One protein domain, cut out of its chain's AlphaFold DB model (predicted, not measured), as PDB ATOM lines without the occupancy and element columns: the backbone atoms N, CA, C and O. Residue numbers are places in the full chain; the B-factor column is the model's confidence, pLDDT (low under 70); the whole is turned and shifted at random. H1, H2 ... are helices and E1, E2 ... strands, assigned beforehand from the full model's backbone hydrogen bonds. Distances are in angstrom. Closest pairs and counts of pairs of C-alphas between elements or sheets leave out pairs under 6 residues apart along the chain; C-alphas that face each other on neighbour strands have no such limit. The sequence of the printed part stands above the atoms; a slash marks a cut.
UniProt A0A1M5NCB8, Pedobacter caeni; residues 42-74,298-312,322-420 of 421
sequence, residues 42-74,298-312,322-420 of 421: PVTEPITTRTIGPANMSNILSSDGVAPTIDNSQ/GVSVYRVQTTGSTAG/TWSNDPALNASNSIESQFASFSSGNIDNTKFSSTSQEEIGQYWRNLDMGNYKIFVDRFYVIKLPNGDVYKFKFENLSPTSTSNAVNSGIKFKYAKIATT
ATOM      1  N   PRO A  42     -37.304 -19.092  38.808       95.12
ATOM      2  CA  PRO A  42     -36.643 -17.798  38.901       95.12
ATOM      3  C   PRO A  42     -35.902 -17.641  40.227       95.12
ATOM      4  O   PRO A  42     -36.424 -17.981  41.287       95.12
ATOM      5  N   VAL A  43     -34.701 -17.072  40.164       95.44
ATOM      6  CA  VAL A  43     -33.914 -16.667  41.333       95.44
ATOM      7  C   VAL A  43     -33.470 -15.225  41.115       95.44
ATOM      8  O   VAL A  43     -33.216 -14.810  39.989       95.44
ATOM      9  N   THR A  44     -33.413 -14.429  42.178       90.00
ATOM     10  CA  THR A  44     -32.877 -13.065  42.117       90.00
ATOM     11  C   THR A  44     -31.823 -12.911  43.195       90.00
ATOM     12  O   THR A  44     -32.141 -12.720  44.365       90.00
ATOM     13  N   GLU A  45     -30.564 -13.011  42.789       95.38
ATOM     14  CA  GLU A  45     -29.417 -12.683  43.631       95.38
ATOM     15  C   GLU A  45     -28.837 -11.314  43.246       95.38
ATOM     16  O   GLU A  45     -28.927 -10.905  42.080       95.38
ATOM     17  N   PRO A  46     -28.230 -10.584  44.200       95.75
ATOM     18  CA  PRO A  46     -27.532  -9.346  43.886       95.75
ATOM     19  C   PRO A  46     -26.350  -9.605  42.944       95.75
ATOM     20  O   PRO A  46     -25.676 -10.636  43.012       95.75
ATOM     21  N   ILE A  47     -26.062  -8.626  42.084       97.12
ATOM     22  CA  ILE A  47     -24.864  -8.657  41.241       97.12
ATOM     23  C   ILE A  47     -23.630  -8.614  42.144       97.12
ATOM     24  O   ILE A  47     -23.414  -7.658  42.885       97.12
ATOM     25  N   THR A  48     -22.813  -9.654  42.043       96.19
ATOM     26  CA  THR A  48     -21.566  -9.822  42.784       96.19
ATOM     27  C   THR A  48     -20.386  -9.625  41.846       96.19
ATOM     28  O   THR A  48     -20.403 -10.123  40.723       96.19
ATOM     29  N   THR A  49     -19.343  -8.935  42.305       93.44
ATOM     30  CA  THR A  49     -18.101  -8.714  41.553       93.44
ATOM     31  C   THR A  49     -16.965  -9.547  42.133       93.44
ATOM     32  O   THR A  49     -16.824  -9.664  43.349       93.44
ATOM     33  N   ARG A  50     -16.118 -10.099  41.264       90.06
ATOM     34  CA  ARG A  50     -14.942 -10.880  41.644       90.06
ATOM     35  C   ARG A  50     -13.760 -10.603  40.720       90.06
ATOM     36  O   ARG A  50     -13.928 -10.291  39.543       90.06
ATOM     37  N   THR A  51     -12.562 -10.770  41.272       87.75
ATOM     38  CA  THR A  51     -11.287 -10.681  40.558       87.75
ATOM     39  C   THR A  51     -10.517 -11.991  40.705       87.75
ATOM     40  O   THR A  51     -10.485 -12.571  41.790       87.75
ATOM     41  N   ILE A  52      -9.887 -12.440  39.620       85.38
ATOM     42  CA  ILE A  52      -8.882 -13.510  39.597       85.38
ATOM     43  C   ILE A  52      -7.591 -12.875  39.092       85.38
ATOM     44  O   ILE A  52      -7.573 -12.417  37.958       85.38
ATOM     45  N   GLY A  53      -6.532 -12.822  39.895       77.25
ATOM     46  CA  GLY A  53      -5.266 -12.175  39.526       77.25
ATOM     47  C   GLY A  53      -4.029 -12.869  40.110       77.25
ATOM     48  O   GLY A  53      -4.157 -13.942  40.698       77.25
ATOM     49  N   PRO A  54      -2.825 -12.271  39.989       70.50
ATOM     50  CA  PRO A  54      -1.562 -12.811  40.502       70.50
ATOM     51  C   PRO A  54      -1.610 -13.258  41.961       70.50
ATOM     52  O   PRO A  54      -1.050 -14.292  42.310       70.50
ATOM     53  N   ALA A  55      -2.351 -12.537  42.809       70.19
ATOM     54  CA  ALA A  55      -2.544 -12.905  44.209       70.19
ATOM     55  C   ALA A  55      -3.177 -14.300  44.386       70.19
ATOM     56  O   ALA A  55      -2.897 -14.970  45.374       70.19
ATOM     57  N   ASN A  56      -3.986 -14.761  43.427       71.56
ATOM     58  CA  ASN A  56      -4.587 -16.096  43.436       71.56
ATOM     59  C   ASN A  56      -3.630 -17.204  42.972       71.56
ATOM     60  O   ASN A  56      -3.993 -18.370  43.047       71.56
ATOM     61  N   MET A  57      -2.439 -16.860  42.481       68.81
ATOM     62  CA  MET A  57      -1.427 -17.817  42.021       68.81
ATOM     63  C   MET A  57      -0.142 -17.737  42.846       68.81
ATOM     64  O   MET A  57       0.810 -18.438  42.531       68.81
ATOM     65  N   SER A  58      -0.097 -16.892  43.881       60.97
ATOM     66  CA  SER A  58       1.106 -16.514  44.640       60.97
ATOM     67  C   SER A  58       1.873 -17.683  45.269       60.97
ATOM     68  O   SER A  58       3.047 -17.534  45.596       60.97
ATOM     69  N   ASN A  59       1.242 -18.852  45.406       60.84
ATOM     70  CA  ASN A  59       1.856 -20.089  45.886       60.84
ATOM     71  C   ASN A  59       2.660 -20.858  44.815       60.84
ATOM     72  O   ASN A  59       3.276 -21.874  45.136       60.84
ATOM     73  N   ILE A  60       2.675 -20.408  43.557       64.50
ATOM     74  CA  ILE A  60       3.426 -21.041  42.467       64.50
ATOM     75  C   ILE A  60       4.750 -20.306  42.248       64.50
ATOM     76  O   ILE A  60       4.795 -19.279  41.595       64.50
ATOM     77  N   LEU A  61       5.878 -20.839  42.710       58.03
ATOM     78  CA  LEU A  61       7.178 -20.251  42.351       58.03
ATOM     79  C   LEU A  61       7.493 -20.528  40.876       58.03
ATOM     80  O   LEU A  61       7.489 -21.695  40.473       58.03
ATOM     81  N   SER A  62       7.791 -19.518  40.055       57.75
ATOM     82  CA  SER A  62       8.319 -19.766  38.708       57.75
ATOM     83  C   SER A  62       9.750 -20.310  38.768       57.75
ATOM     84  O   SER A  62      10.430 -20.219  39.789       57.75
ATOM     85  N   SER A  63      10.204 -20.970  37.697       51.78
ATOM     86  CA  SER A  63      11.531 -21.613  37.647       51.78
ATOM     87  C   SER A  63      12.706 -20.636  37.772       51.78
ATOM     88  O   SER A  63      13.819 -21.064  38.051       51.78
ATOM     89  N   ASP A  64      12.458 -19.348  37.562       52.03
ATOM     90  CA  ASP A  64      13.399 -18.232  37.683       52.03
ATOM     91  C   ASP A  64      13.287 -17.487  39.032       52.03
ATOM     92  O   ASP A  64      13.969 -16.488  39.236       52.03
ATOM     93  N   GLY A  65      12.446 -17.958  39.964       54.25
ATOM     94  CA  GLY A  65      12.265 -17.335  41.282       54.25
ATOM     95  C   GLY A  65      11.457 -16.031  41.273       54.25
ATOM     96  O   GLY A  65      11.388 -15.352  42.297       54.25
ATOM     97  N   VAL A  66      10.838 -15.677  40.143       56.38
ATOM     98  CA  VAL A  66       9.945 -14.517  40.013       56.38
ATOM     99  C   VAL A  66       8.544 -14.854  40.557       56.38
ATOM    100  O   VAL A  66       8.147 -16.015  40.684       56.38
ATOM    101  N   ALA A  67       7.769 -13.833  40.929       56.91
ATOM    102  CA  ALA A  67       6.371 -14.036  41.295       56.91
ATOM    103  C   ALA A  67       5.581 -14.613  40.096       56.91
ATOM    104  O   ALA A  67       5.730 -14.130  38.969       56.91
ATOM    105  N   PRO A  68       4.720 -15.620  40.312       61.91
ATOM    106  CA  PRO A  68       3.906 -16.209  39.255       61.91
ATOM    107  C   PRO A  68       2.980 -15.166  38.633       61.91
ATOM    108  O   PRO A  68       2.317 -14.390  39.325       61.91
ATOM    109  N   THR A  69       2.898 -15.184  37.308       67.62
ATOM    110  CA  THR A  69       1.967 -14.361  36.533       67.62
ATOM    111  C   THR A  69       1.020 -15.272  35.771       67.62
ATOM    112  O   THR A  69       1.244 -16.479  35.659       67.62
ATOM    113  N   ILE A  70      -0.035 -14.703  35.181       68.56
ATOM    114  CA  ILE A  70      -0.912 -15.514  34.332       68.56
ATOM    115  C   ILE A  70      -0.122 -16.060  33.144       68.56
ATOM    116  O   ILE A  70      -0.525 -17.070  32.601       68.56
ATOM    117  N   ASP A  71       1.029 -15.493  32.772       70.31
ATOM    118  CA  ASP A  71       1.829 -15.966  31.639       70.31
ATOM    119  C   ASP A  71       2.528 -17.311  31.854       70.31
ATOM    120  O   ASP A  71       2.687 -18.067  30.893       70.31
ATOM    121  N   ASN A  72       2.934 -17.635  33.080       73.44
ATOM    122  CA  ASN A  72       3.584 -18.915  33.389       73.44
ATOM    123  C   ASN A  72       2.649 -19.907  34.094       73.44
ATOM    124  O   ASN A  72       2.933 -21.103  34.161       73.44
ATOM    125  N   SER A  73       1.506 -19.421  34.569       81.69
ATOM    126  CA  SER A  73       0.556 -20.196  35.354       81.69
ATOM    127  C   SER A  73      -0.812 -20.247  34.681       81.69
ATOM    128  O   SER A  73      -1.096 -19.595  33.675       81.69
ATOM    129  N   GLN A  74      -1.672 -21.091  35.219       84.75
ATOM    130  CA  GLN A  74      -3.070 -21.182  34.841       84.75
ATOM    131  C   GLN A  74      -3.902 -21.344  36.105       84.75
ATOM    132  O   GLN A  74      -3.444 -21.945  37.078       84.75
ATOM    133  N   GLY A 298     -19.588 -30.360  32.508       85.81
ATOM    134  CA  GLY A 298     -20.832 -30.101  33.230       85.81
ATOM    135  C   GLY A 298     -21.295 -28.639  33.171       85.81
ATOM    136  O   GLY A 298     -22.357 -28.316  33.697       85.81
ATOM    137  N   VAL A 299     -20.518 -27.748  32.554       91.00
ATOM    138  CA  VAL A 299     -20.847 -26.330  32.397       91.00
ATOM    139  C   VAL A 299     -21.296 -26.086  30.965       91.00
ATOM    140  O   VAL A 299     -20.631 -26.483  30.014       91.00
ATOM    141  N   SER A 300     -22.432 -25.414  30.803       92.50
ATOM    142  CA  SER A 300     -22.912 -24.969  29.494       92.50
ATOM    143  C   SER A 300     -22.978 -23.454  29.451       92.50
ATOM    144  O   SER A 300     -23.407 -22.822  30.414       92.50
ATOM    145  N   VAL A 301     -22.579 -22.860  28.334       93.50
ATOM    146  CA  VAL A 301     -22.534 -21.405  28.175       93.50
ATOM    147  C   VAL A 301     -23.212 -21.006  26.875       93.50
ATOM    148  O   VAL A 301     -23.214 -21.771  25.914       93.50
ATOM    149  N   TYR A 302     -23.786 -19.808  26.843       93.50
ATOM    150  CA  TYR A 302     -23.992 -19.089  25.593       93.50
ATOM    151  C   TYR A 302     -23.741 -17.597  25.761       93.50
ATOM    152  O   TYR A 302     -23.850 -17.039  26.860       93.50
ATOM    153  N   ARG A 303     -23.409 -16.944  24.650       92.38
ATOM    154  CA  ARG A 303     -23.188 -15.499  24.585       92.38
ATOM    155  C   ARG A 303     -24.465 -14.740  24.211       92.38
ATOM    156  O   ARG A 303     -25.166 -15.097  23.267       92.38
ATOM    157  N   VAL A 304     -24.734 -13.647  24.924       93.25
ATOM    158  CA  VAL A 304     -25.721 -12.623  24.547       93.25
ATOM    159  C   VAL A 304     -24.953 -11.400  24.065       93.25
ATOM    160  O   VAL A 304     -24.071 -10.922  24.773       93.25
ATOM    161  N   GLN A 305     -25.274 -10.903  22.871       90.00
ATOM    162  CA  GLN A 305     -24.570  -9.781  22.250       90.00
ATOM    163  C   GLN A 305     -25.541  -8.850  21.516       90.00
ATOM    164  O   GLN A 305     -26.503  -9.317  20.905       90.00
ATOM    165  N   THR A 306     -25.300  -7.539  21.591       85.44
ATOM    166  CA  THR A 306     -26.079  -6.510  20.875       85.44
ATOM    167  C   THR A 306     -25.565  -6.272  19.463       85.44
ATOM    168  O   THR A 306     -26.334  -5.858  18.599       85.44
ATOM    169  N   THR A 307     -24.290  -6.560  19.206       78.69
ATOM    170  CA  THR A 307     -23.728  -6.504  17.859       78.69
ATOM    171  C   THR A 307     -23.535  -7.916  17.313       78.69
ATOM    172  O   THR A 307     -23.218  -8.853  18.046       78.69
ATOM    173  N   GLY A 308     -23.696  -8.082  16.001       65.31
ATOM    174  CA  GLY A 308     -23.283  -9.305  15.306       65.31
ATOM    175  C   GLY A 308     -21.760  -9.449  15.194       65.31
ATOM    176  O   GLY A 308     -21.307 -10.307  14.441       65.31
ATOM    177  N   SER A 309     -20.972  -8.607  15.884       63.88
ATOM    178  CA  SER A 309     -19.515  -8.593  15.776       63.88
ATOM    179  C   SER A 309     -18.936  -9.927  16.241       63.88
ATOM    180  O   SER A 309     -18.983 -10.292  17.421       63.88
ATOM    181  N   THR A 310     -18.339 -10.648  15.296       57.12
ATOM    182  CA  THR A 310     -17.577 -11.871  15.549       57.12
ATOM    183  C   THR A 310     -16.143 -11.582  15.996       57.12
ATOM    184  O   THR A 310     -15.326 -12.496  15.962       57.12
ATOM    185  N   ALA A 311     -15.825 -10.341  16.396       53.97
ATOM    186  CA  ALA A 311     -14.513  -9.866  16.845       53.97
ATOM    187  C   ALA A 311     -13.651 -10.951  17.513       53.97
ATOM    188  O   ALA A 311     -13.917 -11.355  18.646       53.97
ATOM    189  N   GLY A 312     -12.632 -11.432  16.792       51.38
ATOM    190  CA  GLY A 312     -11.770 -12.557  17.183       51.38
ATOM    191  C   GLY A 312     -11.841 -13.768  16.242       51.38
ATOM    192  O   GLY A 312     -10.864 -14.502  16.133       51.38
ATOM    193  N   THR A 322     -10.788  -2.010  11.388       65.69
ATOM    194  CA  THR A 322      -9.611  -1.924  12.242       65.69
ATOM    195  C   THR A 322     -10.021  -2.392  13.630       65.69
ATOM    196  O   THR A 322     -11.139  -2.153  14.076       65.69
ATOM    197  N   TRP A 323      -9.114  -2.994  14.395       64.94
ATOM    198  CA  TRP A 323      -9.421  -3.333  15.792       64.94
ATOM    199  C   TRP A 323      -9.844  -2.111  16.627       64.94
ATOM    200  O   TRP A 323     -10.518  -2.253  17.642       64.94
ATOM    201  N   SER A 324      -9.499  -0.903  16.172       67.88
ATOM    202  CA  SER A 324      -9.882   0.366  16.792       67.88
ATOM    203  C   SER A 324     -11.323   0.806  16.509       67.88
ATOM    204  O   SER A 324     -11.848   1.610  17.278       67.88
ATOM    205  N   ASN A 325     -11.975   0.303  15.454       74.56
ATOM    206  CA  ASN A 325     -13.355   0.659  15.095       74.56
ATOM    207  C   ASN A 325     -14.353  -0.496  15.263       74.56
ATOM    208  O   ASN A 325     -15.483  -0.402  14.785       74.56
ATOM    209  N   ASP A 326     -13.961  -1.551  15.980       79.25
ATOM    210  CA  ASP A 326     -14.847  -2.672  16.270       79.25
ATOM    211  C   ASP A 326     -16.117  -2.199  17.005       79.25
ATOM    212  O   ASP A 326     -16.015  -1.623  18.100       79.25
ATOM    213  N   PRO A 327     -17.325  -2.466  16.470       83.62
ATOM    214  CA  PRO A 327     -18.578  -2.139  17.142       83.62
ATOM    215  C   PRO A 327     -18.671  -2.702  18.566       83.62
ATOM    216  O   PRO A 327     -19.302  -2.075  19.417       83.62
ATOM    217  N   ALA A 328     -18.015  -3.830  18.849       85.44
ATOM    218  CA  ALA A 328     -17.984  -4.453  20.170       85.44
ATOM    219  C   ALA A 328     -17.192  -3.647  21.218       85.44
ATOM    220  O   ALA A 328     -17.316  -3.898  22.418       85.44
ATOM    221  N   LEU A 329     -16.379  -2.676  20.787       84.81
ATOM    222  CA  LEU A 329     -15.628  -1.759  21.649       84.81
ATOM    223  C   LEU A 329     -16.282  -0.374  21.770       84.81
ATOM    224  O   LEU A 329     -15.864   0.425  22.609       84.81
ATOM    225  N   ASN A 330     -17.299  -0.073  20.958       86.44
ATOM    226  CA  ASN A 330     -17.987   1.212  20.991       86.44
ATOM    227  C   ASN A 330     -18.925   1.295  22.207       86.44
ATOM    228  O   ASN A 330     -19.864   0.511  22.333       86.44
ATOM    229  N   ALA A 331     -18.711   2.289  23.074       88.12
ATOM    230  CA  ALA A 331     -19.514   2.515  24.276       88.12
ATOM    231  C   ALA A 331     -21.022   2.673  23.997       88.12
ATOM    232  O   ALA A 331     -21.832   2.276  24.833       88.12
ATOM    233  N   SER A 332     -21.414   3.182  22.823       90.19
ATOM    234  CA  SER A 332     -22.822   3.282  22.409       90.19
ATOM    235  C   SER A 332     -23.509   1.922  22.244       90.19
ATOM    236  O   SER A 332     -24.730   1.853  22.324       90.19
ATOM    237  N   ASN A 333     -22.743   0.842  22.062       90.62
ATOM    238  CA  ASN A 333     -23.254  -0.528  21.962       90.62
ATOM    239  C   ASN A 333     -23.256  -1.271  23.308       90.62
ATOM    240  O   ASN A 333     -23.505  -2.478  23.335       90.62
ATOM    241  N   SER A 334     -22.972  -0.577  24.417       91.69
ATOM    242  CA  SER A 334     -22.921  -1.169  25.755       91.69
ATOM    243  C   SER A 334     -24.191  -1.957  26.089       91.69
ATOM    244  O   SER A 334     -25.300  -1.433  26.001       91.69
ATOM    245  N   ILE A 335     -24.013  -3.205  26.530       94.00
ATOM    246  CA  ILE A 335     -25.103  -4.118  26.918       94.00
ATOM    247  C   ILE A 335     -25.464  -4.030  28.414       94.00
ATOM    248  O   ILE A 335     -26.131  -4.903  28.970       94.00
ATOM    249  N   GLU A 336     -24.963  -3.017  29.124       94.94
ATOM    250  CA  GLU A 336     -25.036  -2.945  30.590       94.94
ATOM    251  C   GLU A 336     -26.479  -2.916  31.125       94.94
ATOM    252  O   GLU A 336     -26.781  -3.605  32.100       94.94
ATOM    253  N   SER A 337     -27.393  -2.189  30.471       95.19
ATOM    254  CA  SER A 337     -28.800  -2.133  30.893       95.19
ATOM    255  C   SER A 337     -29.528  -3.459  30.657       95.19
ATOM    256  O   SER A 337     -30.292  -3.897  31.516       95.19
ATOM    257  N   GLN A 338     -29.243  -4.142  29.544       96.31
ATOM    258  CA  GLN A 338     -29.769  -5.473  29.248       96.31
ATOM    259  C   GLN A 338     -29.215  -6.511  30.225       96.31
ATOM    260  O   GLN A 338     -29.961  -7.364  30.685       96.31
ATOM    261  N   PHE A 339     -27.932  -6.432  30.597       97.31
ATOM    262  CA  PHE A 339     -27.359  -7.288  31.638       97.31
ATOM    263  C   PHE A 339     -28.055  -7.070  32.991       97.31
ATOM    264  O   PHE A 339     -28.409  -8.036  33.674       97.31
ATOM    265  N   ALA A 340     -28.290  -5.812  33.379       96.69
ATOM    266  CA  ALA A 340     -28.962  -5.481  34.632       96.69
ATOM    267  C   ALA A 340     -30.386  -6.063  34.692       96.69
ATOM    268  O   ALA A 340     -30.731  -6.702  35.688       96.69
ATOM    269  N   SER A 341     -31.165  -5.936  33.613       96.50
ATOM    270  CA  SER A 341     -32.551  -6.420  33.540       96.50
ATOM    271  C   SER A 341     -32.705  -7.902  33.166       96.50
ATOM    272  O   SER A 341     -33.801  -8.440  33.308       96.50
ATOM    273  N   PHE A 342     -31.636  -8.584  32.733       97.00
ATOM    274  CA  PHE A 342     -31.703  -9.994  32.339       97.00
ATOM    275  C   PHE A 342     -32.132 -10.896  33.505       97.00
ATOM    276  O   PHE A 342     -31.530 -10.859  34.587       97.00
ATOM    277  N   SER A 343     -33.137 -11.730  33.251       95.56
ATOM    278  CA  SER A 343     -33.825 -12.593  34.215       95.56
ATOM    279  C   SER A 343     -34.071 -13.997  33.645       95.56
ATOM    280  O   SER A 343     -33.752 -14.272  32.485       95.56
ATOM    281  N   SER A 344     -34.662 -14.896  34.439       94.31
ATOM    282  CA  SER A 344     -34.993 -16.262  34.003       94.31
ATOM    283  C   SER A 344     -35.870 -16.309  32.748       94.31
ATOM    284  O   SER A 344     -35.660 -17.163  31.891       94.31
ATOM    285  N   GLY A 345     -36.803 -15.362  32.595       92.12
ATOM    286  CA  GLY A 345     -37.693 -15.278  31.434       92.12
ATOM    287  C   GLY A 345     -36.978 -14.934  30.123       92.12
ATOM    288  O   GLY A 345     -37.556 -15.088  29.053       92.12
ATOM    289  N   ASN A 346     -35.722 -14.484  30.189       95.19
ATOM    290  CA  ASN A 346     -34.906 -14.192  29.013       95.19
ATOM    291  C   ASN A 346     -34.027 -15.376  28.585       95.19
ATOM    292  O   ASN A 346     -33.345 -15.281  27.563       95.19
ATOM    293  N   ILE A 347     -33.998 -16.467  29.359       94.75
ATOM    294  CA  ILE A 347     -33.119 -17.602  29.081       94.75
ATOM    295  C   ILE A 347     -33.599 -18.346  27.835       94.75
ATOM    296  O   ILE A 347     -34.699 -18.890  27.795       94.75
ATOM    297  N   ASP A 348     -32.714 -18.451  26.849       93.00
ATOM    298  CA  ASP A 348     -32.900 -19.321  25.696       93.00
ATOM    299  C   ASP A 348     -32.142 -20.633  25.911       93.00
ATOM    300  O   ASP A 348     -30.927 -20.716  25.720       93.00
ATOM    301  N   ASN A 349     -32.863 -21.676  26.330       91.38
ATOM    302  CA  ASN A 349     -32.252 -22.973  26.619       91.38
ATOM    303  C   ASN A 349     -31.608 -23.621  25.383       91.38
ATOM    304  O   ASN A 349     -30.699 -24.433  25.523       91.38
ATOM    305  N   THR A 350     -32.060 -23.271  24.175       91.50
ATOM    306  CA  THR A 350     -31.566 -23.888  22.935       91.50
ATOM    307  C   THR A 350     -30.168 -23.415  22.550       91.50
ATOM    308  O   THR A 350     -29.513 -24.052  21.729       91.50
ATOM    309  N   LYS A 351     -29.696 -22.318  23.154       91.69
ATOM    310  CA  LYS A 351     -28.384 -21.730  22.870       91.69
ATOM    311  C   LYS A 351     -27.256 -22.303  23.712       91.69
ATOM    312  O   LYS A 351     -26.101 -22.101  23.355       91.69
ATOM    313  N   PHE A 352     -27.559 -22.989  24.814       91.38
ATOM    314  CA  PHE A 352     -26.524 -23.543  25.680       91.38
ATOM    315  C   PHE A 352     -25.640 -24.541  24.933       91.38
ATOM    316  O   PHE A 352     -26.118 -25.532  24.386       91.38
ATOM    317  N   SER A 353     -24.334 -24.296  24.986       86.62
ATOM    318  CA  SER A 353     -23.302 -25.185  24.473       86.62
ATOM    319  C   SER A 353     -22.416 -25.667  25.616       86.62
ATOM    320  O   SER A 353     -21.869 -24.858  26.364       86.62
ATOM    321  N   SER A 354     -22.268 -26.985  25.755       80.25
ATOM    322  CA  SER A 354     -21.325 -27.637  26.684       80.25
ATOM    323  C   SER A 354     -20.027 -28.077  26.003       80.25
ATOM    324  O   SER A 354     -19.122 -28.598  26.650       80.25
ATOM    325  N   THR A 355     -19.932 -27.886  24.686       69.81
ATOM    326  CA  THR A 355     -18.824 -28.393  23.868       69.81
ATOM    327  C   THR A 355     -17.985 -27.285  23.245       69.81
ATOM    328  O   THR A 355     -16.962 -27.579  22.647       69.81
ATOM    329  N   SER A 356     -18.425 -26.024  23.316       70.06
ATOM    330  CA  SER A 356     -17.747 -24.891  22.680       70.06
ATOM    331  C   SER A 356     -16.946 -24.085  23.697       70.06
ATOM    332  O   SER A 356     -17.531 -23.411  24.537       70.06
ATOM    333  N   GLN A 357     -15.618 -24.073  23.583       71.81
ATOM    334  CA  GLN A 357     -14.760 -23.125  24.314       71.81
ATOM    335  C   GLN A 357     -14.802 -21.705  23.732       71.81
ATOM    336  O   GLN A 357     -14.213 -20.779  24.282       71.81
ATOM    337  N   GLU A 358     -15.485 -21.521  22.606       70.44
ATOM    338  CA  GLU A 358     -15.579 -20.242  21.908       70.44
ATOM    339  C   GLU A 358     -16.715 -19.358  22.419       70.44
ATOM    340  O   GLU A 358     -16.776 -18.180  22.068       70.44
ATOM    341  N   GLU A 359     -17.604 -19.881  23.268       82.06
ATOM    342  CA  GLU A 359     -18.677 -19.060  23.828       82.06
ATOM    343  C   GLU A 359     -18.088 -17.880  24.601       82.06
ATOM    344  O   GLU A 359     -18.403 -16.738  24.266       82.06
ATOM    345  N   ILE A 360     -17.165 -18.147  25.538       88.69
ATOM    346  CA  ILE A 360     -16.355 -17.117  26.205       88.69
ATOM    347  C   ILE A 360     -14.981 -17.009  25.543       88.69
ATOM    348  O   ILE A 360     -14.667 -15.979  24.945       88.69
ATOM    349  N   GLY A 361     -14.158 -18.056  25.675       84.69
ATOM    350  CA  GLY A 361     -12.833 -18.182  25.071       84.69
ATOM    351  C   GLY A 361     -12.019 -16.892  25.074       84.69
ATOM    352  O   GLY A 361     -11.597 -16.382  26.115       84.69
ATOM    353  N   GLN A 362     -11.781 -16.377  23.868       79.94
ATOM    354  CA  GLN A 362     -11.091 -15.110  23.611       79.94
ATOM    355  C   GLN A 362     -12.048 -13.936  23.408       79.94
ATOM    356  O   GLN A 362     -11.646 -12.779  23.504       79.94
ATOM    357  N   TYR A 363     -13.317 -14.233  23.142       82.00
ATOM    358  CA  TYR A 363     -14.336 -13.310  22.654       82.00
ATOM    359  C   TYR A 363     -14.901 -12.394  23.738       82.00
ATOM    360  O   TYR A 363     -15.912 -11.738  23.513       82.00
ATOM    361  N   TRP A 364     -14.262 -12.326  24.903       86.75
ATOM    362  CA  TRP A 364     -14.572 -11.384  25.973       86.75
ATOM    363  C   TRP A 364     -13.722 -10.109  25.916       86.75
ATOM    364  O   TRP A 364     -14.045  -9.125  26.585       86.75
ATOM    365  N   ARG A 365     -12.657 -10.110  25.105       83.75
ATOM    366  CA  ARG A 365     -11.691  -9.014  25.023       83.75
ATOM    367  C   ARG A 365     -11.076  -8.862  23.632       83.75
ATOM    368  O   ARG A 365     -10.854  -9.836  22.916       83.75
ATOM    369  N   ASN A 366     -10.660  -7.645  23.327       79.12
ATOM    370  CA  ASN A 366      -9.707  -7.349  22.271       79.12
ATOM    371  C   ASN A 366      -8.267  -7.387  22.825       79.12
ATOM    372  O   ASN A 366      -8.017  -6.967  23.959       79.12
ATOM    373  N   LEU A 367      -7.338  -7.913  22.022       72.62
ATOM    374  CA  LEU A 367      -5.894  -7.823  22.247       72.62
ATOM    375  C   LEU A 367      -5.225  -7.305  20.979       72.62
ATOM    376  O   LEU A 367      -5.253  -7.992  19.958       72.62
ATOM    377  N   ASP A 368      -4.585  -6.144  21.072       64.94
ATOM    378  CA  ASP A 368      -3.860  -5.531  19.962       64.94
ATOM    379  C   ASP A 368      -2.562  -4.861  20.440       64.94
ATOM    380  O   ASP A 368      -2.596  -3.816  21.085       64.94
ATOM    381  N   MET A 369      -1.410  -5.482  20.157       59.66
ATOM    382  CA  MET A 369      -0.066  -4.931  20.424       59.66
ATOM    383  C   MET A 369       0.111  -4.321  21.833       59.66
ATOM    384  O   MET A 369       0.614  -3.212  21.992       59.66
ATOM    385  N   GLY A 370      -0.341  -5.030  22.873       55.81
ATOM    386  CA  GLY A 370      -0.273  -4.569  24.269       55.81
ATOM    387  C   GLY A 370      -1.471  -3.727  24.730       55.81
ATOM    388  O   GLY A 370      -1.652  -3.538  25.934       55.81
ATOM    389  N   ASN A 371      -2.344  -3.308  23.809       62.88
ATOM    390  CA  ASN A 371      -3.638  -2.720  24.125       62.88
ATOM    391  C   ASN A 371      -4.657  -3.819  24.406       62.88
ATOM    392  O   ASN A 371      -4.866  -4.742  23.617       62.88
ATOM    393  N   TYR A 372      -5.309  -3.694  25.551       74.69
ATOM    394  CA  TYR A 372      -6.333  -4.613  26.006       74.69
ATOM    395  C   TYR A 372      -7.615  -3.843  26.286       74.69
ATOM    396  O   TYR A 372      -7.592  -2.826  26.983       74.69
ATOM    397  N   LYS A 373      -8.739  -4.348  25.773       80.00
ATOM    398  CA  LYS A 373     -10.066  -3.792  26.050       80.00
ATOM    399  C   LYS A 373     -11.094  -4.903  26.203       80.00
ATOM    400  O   LYS A 373     -11.096  -5.859  25.433       80.00
ATOM    401  N   ILE A 374     -11.987  -4.756  27.174       87.00
ATOM    402  CA  ILE A 374     -13.170  -5.612  27.316       87.00
ATOM    403  C   ILE A 374     -14.198  -5.222  26.259       87.00
ATOM    404  O   ILE A 374     -14.457  -4.034  26.064       87.00
ATOM    405  N   PHE A 375     -14.816  -6.212  25.616       88.56
ATOM    406  CA  PHE A 375     -15.960  -5.945  24.751       88.56
ATOM    407  C   PHE A 375     -17.174  -5.525  25.583       88.56
ATOM    408  O   PHE A 375     -17.549  -6.192  26.550       88.56
ATOM    409  N   VAL A 376     -17.783  -4.400  25.216       90.81
ATOM    410  CA  VAL A 376     -18.884  -3.785  25.974       90.81
ATOM    411  C   VAL A 376     -20.257  -4.287  25.537       90.81
ATOM    412  O   VAL A 376     -21.232  -4.092  26.257       90.81
ATOM    413  N   ASP A 377     -20.332  -4.945  24.385       91.81
ATOM    414  CA  ASP A 377     -21.560  -5.331  23.690       91.81
ATOM    415  C   ASP A 377     -22.108  -6.708  24.082       91.81
ATOM    416  O   ASP A 377     -23.092  -7.161  23.500       91.81
ATOM    417  N   ARG A 378     -21.464  -7.406  25.025       92.81
ATOM    418  CA  ARG A 378     -21.779  -8.803  25.340       92.81
ATOM    419  C   ARG A 378     -21.713  -9.148  26.821       92.81
ATOM    420  O   ARG A 378     -20.964  -8.562  27.603       92.81
ATOM    421  N   PHE A 379     -22.490 -10.157  27.181       96.50
ATOM    422  CA  PHE A 379     -22.380 -10.905  28.427       96.50
ATOM    423  C   PHE A 379     -22.675 -12.383  28.151       96.50
ATOM    424  O   PHE A 379     -22.984 -12.776  27.024       96.50
ATOM    425  N   TYR A 380     -22.561 -13.211  29.177       96.56
ATOM    426  CA  TYR A 380     -22.678 -14.657  29.076       96.56
ATOM    427  C   TYR A 380     -23.756 -15.170  30.012       96.56
ATOM    428  O   TYR A 380     -23.962 -14.631  31.102       96.56
ATOM    429  N   VAL A 381     -24.414 -16.238  29.586       97.44
ATOM    430  CA  VAL A 381     -25.319 -17.013  30.425       97.44
ATOM    431  C   VAL A 381     -24.684 -18.375  30.637       97.44
ATOM    432  O   VAL A 381     -24.346 -19.058  29.673       97.44
ATOM    433  N   ILE A 382     -24.478 -18.742  31.898       96.94
ATOM    434  CA  ILE A 382     -23.753 -19.946  32.301       96.94
ATOM    435  C   ILE A 382     -24.695 -20.836  33.104       96.94
ATOM    436  O   ILE A 382     -25.214 -20.403  34.129       96.94
ATOM    437  N   LYS A 383     -24.885 -22.078  32.661       95.50
ATOM    438  CA  LYS A 383     -25.591 -23.134  33.387       95.50
ATOM    439  C   LYS A 383     -24.580 -24.105  33.988       95.50
ATOM    440  O   LYS A 383     -23.713 -24.617  33.279       95.50
ATOM    441  N   LEU A 384     -24.693 -24.339  35.289       94.75
ATOM    442  CA  LEU A 384     -23.836 -25.235  36.060       94.75
ATOM    443  C   LEU A 384     -24.435 -26.654  36.165       94.75
ATOM    444  O   LEU A 384     -25.638 -26.828  35.942       94.75
ATOM    445  N   PRO A 385     -23.631 -27.671  36.547       89.88
ATOM    446  CA  PRO A 385     -24.094 -29.060  36.630       89.88
ATOM    447  C   PRO A 385     -25.225 -29.276  37.642       89.88
ATOM    448  O   PRO A 385     -26.015 -30.201  37.497       89.88
ATOM    449  N   ASN A 386     -25.306 -28.422  38.666       91.81
ATOM    450  CA  ASN A 386     -26.353 -28.454  39.688       91.81
ATOM    451  C   ASN A 386     -27.677 -27.810  39.227       91.81
ATOM    452  O   ASN A 386     -28.574 -27.635  40.043       91.81
ATOM    453  N   GLY A 387     -27.783 -27.407  37.957       93.06
ATOM    454  CA  GLY A 387     -28.967 -26.762  37.393       93.06
ATOM    455  C   GLY A 387     -29.016 -25.243  37.568       93.06
ATOM    456  O   GLY A 387     -29.882 -24.597  36.975       93.06
ATOM    457  N   ASP A 388     -28.093 -24.646  38.320       96.38
ATOM    458  CA  ASP A 388     -28.075 -23.200  38.524       96.38
ATOM    459  C   ASP A 388     -27.661 -22.451  37.258       96.38
ATOM    460  O   ASP A 388     -26.736 -22.850  36.547       96.38
ATOM    461  N   VAL A 389     -28.333 -21.331  36.996       97.50
ATOM    462  CA  VAL A 389     -28.080 -20.474  35.839       97.50
ATOM    463  C   VAL A 389     -27.703 -19.075  36.296       97.50
ATOM    464  O   VAL A 389     -28.402 -18.453  37.098       97.50
ATOM    465  N   TYR A 390     -26.618 -18.560  35.729       98.12
ATOM    466  CA  TYR A 390     -26.029 -17.270  36.055       98.12
ATOM    467  C   TYR A 390     -25.942 -16.382  34.821       98.12
ATOM    468  O   TYR A 390     -25.589 -16.848  33.737       98.12
ATOM    469  N   LYS A 391     -26.169 -15.081  35.004       98.06
ATOM    470  CA  LYS A 391     -25.644 -14.058  34.091       98.06
ATOM    471  C   LYS A 391     -24.236 -13.674  34.537       98.06
ATOM    472  O   LYS A 391     -23.997 -13.537  35.734       98.06
ATOM    473  N   PHE A 392     -23.316 -13.496  33.594       97.94
ATOM    474  CA  PHE A 392     -21.893 -13.255  33.838       97.94
ATOM    475  C   PHE A 392     -21.339 -12.222  32.843       97.94
ATOM    476  O   PHE A 392     -21.514 -12.376  31.635       97.94
ATOM    477  N   LYS A 393     -20.639 -11.183  33.309       96.25
ATOM    478  CA  LYS A 393     -20.061 -10.125  32.459       96.25
ATOM    479  C   LYS A 393     -18.674  -9.715  32.945       96.25
ATOM    480  O   LYS A 393     -18.482  -9.486  34.134       96.25
ATOM    481  N   PHE A 394     -17.715  -9.582  32.031       93.88
ATOM    482  CA  PHE A 394     -16.372  -9.104  32.370       93.88
ATOM    483  C   PHE A 394     -16.347  -7.594  32.619       93.88
ATOM    484  O   PHE A 394     -17.159  -6.835  32.086       93.88
ATOM    485  N   GLU A 395     -15.377  -7.172  33.420       89.00
ATOM    486  CA  GLU A 395     -15.086  -5.780  33.732       89.00
ATOM    487  C   GLU A 395     -13.597  -5.488  33.528       89.00
ATOM    488  O   GLU A 395     -12.748  -6.381  33.564       89.00
ATOM    489  N   ASN A 396     -13.266  -4.211  33.340       80.94
ATOM    490  CA  ASN A 396     -11.873  -3.784  33.353       80.94
ATOM    491  C   ASN A 396     -11.280  -4.010  34.753       80.94
ATOM    492  O   ASN A 396     -11.908  -3.681  35.760       80.94
ATOM    493  N   LEU A 397     -10.052  -4.532  34.818       68.50
ATOM    494  CA  LEU A 397      -9.319  -4.710  36.079       68.50
ATOM    495  C   LEU A 397      -9.084  -3.377  36.812       68.50
ATOM    496  O   LEU A 397      -9.095  -3.352  38.040       68.50
ATOM    497  N   SER A 398      -8.929  -2.277  36.064       59.84
ATOM    498  CA  SER A 398      -8.887  -0.892  36.549       59.84
ATOM    499  C   SER A 398      -9.549   0.050  35.524       59.84
ATOM    500  O   SER A 398      -9.457  -0.230  34.327       59.84
ATOM    501  N   PRO A 399     -10.166   1.179  35.933       49.03
ATOM    502  CA  PRO A 399     -10.665   2.206  35.012       49.03
ATOM    503  C   PRO A 399      -9.592   2.830  34.097       49.03
ATOM    504  O   PRO A 399      -9.950   3.497  33.132       49.03
ATOM    505  N   THR A 400      -8.294   2.641  34.390       41.81
ATOM    506  CA  THR A 400      -7.180   3.367  33.746       41.81
ATOM    507  C   THR A 400      -6.045   2.503  33.178       41.81
ATOM    508  O   THR A 400      -5.073   3.063  32.679       41.81
ATOM    509  N   SER A 401      -6.088   1.164  33.230       45.41
ATOM    510  CA  SER A 401      -4.908   0.366  32.838       45.41
ATOM    511  C   SER A 401      -4.764   0.232  31.315       45.41
ATOM    512  O   SER A 401      -5.447  -0.578  30.689       45.41
ATOM    513  N   THR A 402      -3.830   0.985  30.739       40.94
ATOM    514  CA  THR A 402      -3.395   0.901  29.334       40.94
ATOM    515  C   THR A 402      -2.266  -0.107  29.091       40.94
ATOM    516  O   THR A 402      -1.767  -0.187  27.975       40.94
ATOM    517  N   SER A 403      -1.862  -0.914  30.081       42.38
ATOM    518  CA  SER A 403      -0.844  -1.953  29.876       42.38
ATOM    519  C   SER A 403      -1.177  -3.271  30.588       42.38
ATOM    520  O   SER A 403      -1.521  -3.310  31.766       42.38
ATOM    521  N   ASN A 404      -1.086  -4.368  29.831       52.69
ATOM    522  CA  ASN A 404      -0.947  -5.762  30.279       52.69
ATOM    523  C   ASN A 404      -1.968  -6.325  31.289       52.69
ATOM    524  O   ASN A 404      -1.661  -7.297  31.978       52.69
ATOM    525  N   ALA A 405      -3.199  -5.808  31.333       55.31
ATOM    526  CA  ALA A 405      -4.245  -6.271  32.254       55.31
ATOM    527  C   ALA A 405      -4.449  -7.806  32.242       55.31
ATOM    528  O   ALA A 405      -4.644  -8.407  33.291       55.31
ATOM    529  N   VAL A 406      -4.295  -8.472  31.093       59.12
ATOM    530  CA  VAL A 406      -4.399  -9.942  30.986       59.12
ATOM    531  C   VAL A 406      -3.384 -10.691  31.856       59.12
ATOM    532  O   VAL A 406      -3.706 -11.741  32.411       59.12
ATOM    533  N   ASN A 407      -2.179 -10.147  32.024       64.19
ATOM    534  CA  ASN A 407      -1.158 -10.740  32.890       64.19
ATOM    535  C   ASN A 407      -1.492 -10.543  34.375       64.19
ATOM    536  O   ASN A 407      -1.030 -11.305  35.228       64.19
ATOM    537  N   SER A 408      -2.303  -9.523  34.668       69.19
ATOM    538  CA  SER A 408      -2.734  -9.111  36.001       69.19
ATOM    539  C   SER A 408      -4.085  -9.688  36.422       69.19
ATOM    540  O   SER A 408      -4.472  -9.486  37.574       69.19
ATOM    541  N   GLY A 409      -4.799 -10.408  35.552       79.50
ATOM    542  CA  GLY A 409      -6.043 -11.069  35.935       79.50
ATOM    543  C   GLY A 409      -7.219 -10.951  34.979       79.50
ATOM    544  O   GLY A 409      -7.116 -10.499  33.843       79.50
ATOM    545  N   ILE A 410      -8.377 -11.306  35.524       86.38
ATOM    546  CA  ILE A 410      -9.703 -10.948  35.032       86.38
ATOM    547  C   ILE A 410     -10.532 -10.386  36.186       86.38
ATOM    548  O   ILE A 410     -10.413 -10.833  37.328       86.38
ATOM    549  N   LYS A 411     -11.404  -9.430  35.877       89.25
ATOM    550  CA  LYS A 411     -12.473  -8.976  36.766       89.25
ATOM    551  C   LYS A 411     -13.804  -9.238  36.080       89.25
ATOM    552  O   LYS A 411     -13.914  -9.091  34.864       89.25
ATOM    553  N   PHE A 412     -14.802  -9.648  36.841       93.69
ATOM    554  CA  PHE A 412     -16.129  -9.925  36.317       93.69
ATOM    555  C   PHE A 412     -17.196  -9.712  37.380       93.69
ATOM    556  O   PHE A 412     -16.916  -9.699  38.579       93.69
ATOM    557  N   LYS A 413     -18.435  -9.589  36.921       96.19
ATOM    558  CA  LYS A 413     -19.633  -9.559  37.742       96.19
ATOM    559  C   LYS A 413     -20.618 -10.632  37.310       96.19
ATOM    560  O   LYS A 413     -20.680 -10.982  36.131       96.19
ATOM    561  N   TYR A 414     -21.382 -11.153  38.256       97.94
ATOM    562  CA  TYR A 414     -22.323 -12.238  38.016       97.94
ATOM    563  C   TYR A 414     -23.497 -12.202  38.998       97.94
ATOM    564  O   TYR A 414     -23.407 -11.583  40.055       97.94
ATOM    565  N   ALA A 415     -24.599 -12.857  38.640       98.00
ATOM    566  CA  ALA A 415     -25.745 -13.081  39.521       98.00
ATOM    567  C   ALA A 415     -26.472 -14.364  39.112       98.00
ATOM    568  O   ALA A 415     -26.619 -14.620  37.910       98.00
ATOM    569  N   LYS A 416     -26.941 -15.151  40.085       97.94
ATOM    570  CA  LYS A 416     -27.848 -16.269  39.815       97.94
ATOM    571  C   LYS A 416     -29.213 -15.722  39.408       97.94
ATOM    572  O   LYS A 416     -29.743 -14.818  40.054       97.94
ATOM    573  N   ILE A 417     -29.758 -16.266  38.327       97.56
ATOM    574  CA  ILE A 417     -31.029 -15.823  37.736       97.56
ATOM    575  C   ILE A 417     -32.078 -16.932  37.678       97.56
ATOM    576  O   ILE A 417     -33.267 -16.645  37.553       97.56
ATOM    577  N   ALA A 418     -31.659 -18.197  37.752       97.00
ATOM    578  CA  ALA A 418     -32.568 -19.331  37.776       97.00
ATOM    579  C   ALA A 418     -31.908 -20.594  38.341       97.00
ATOM    580  O   ALA A 418     -30.682 -20.677  38.437       97.00
ATOM    581  N   THR A 419     -32.735 -21.597  38.616       95.94
ATOM    582  CA  THR A 419     -32.336 -22.996  38.818       95.94
ATOM    583  C   THR A 419     -33.256 -23.886  37.983       95.94
ATOM    584  O   THR A 419     -34.464 -23.642  37.921       95.94
ATOM    585  N   THR A 420     -32.706 -24.887  37.295       87.94
ATOM    586  CA  THR A 420     -33.501 -25.940  36.643       87.94
ATOM    587  C   THR A 420     -33.826 -27.066  37.629       87.94
ATOM    588  O   THR A 420     -33.037 -27.252  38.554       87.94
TER     589      THR A 420
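AT A GLANCE: This is residues 42 to 74, 298 to 312 and 322 to 420 of the 421 residues of a protein of Pedobacter caeni (UniProt A0A1M5NCB8). With little regular structure, a strongly twisted five-stranded sheet has helix H2 over one face and loop 58 to 74 at one end. Named elements, in chain order E1 H1 E2 H2 E3 E4 E5 E6 H3 E7, class mixed, hold 57 of 147 printed residues. The whole is compact, radius of gyration of the C-alphas 16.4 A, spanning 51 by 38 by 29 A.

HOW THE PARTS SIT: The antiparallel sheet runs E1, residues 48 to 52, E7, 410 to 419, E6, 388 to 395, E5, 378 to 383, E2, 300 to 305. N 50 and O 412 are within hydrogen-bond range, 2.8 A. H2, residues 336 to 341, is on this sheet, height 8.9 A.

IN THESE COORDINATES: E3, 365 to 368, and E4, 371 to 374, form a hairpin; H1 is 54 to 57, H3 405 to 408. C-alpha 48 is at (-21.566, -9.822, 42.784), C-alpha 419 at (-32.336, -22.996, 38.818).

THE WHOLE: Residues 75 to 297 and 313 to 321 are cut out, C-alpha gaps 19.9 A and 11.9 A; 39 residues have pLDDT under 70.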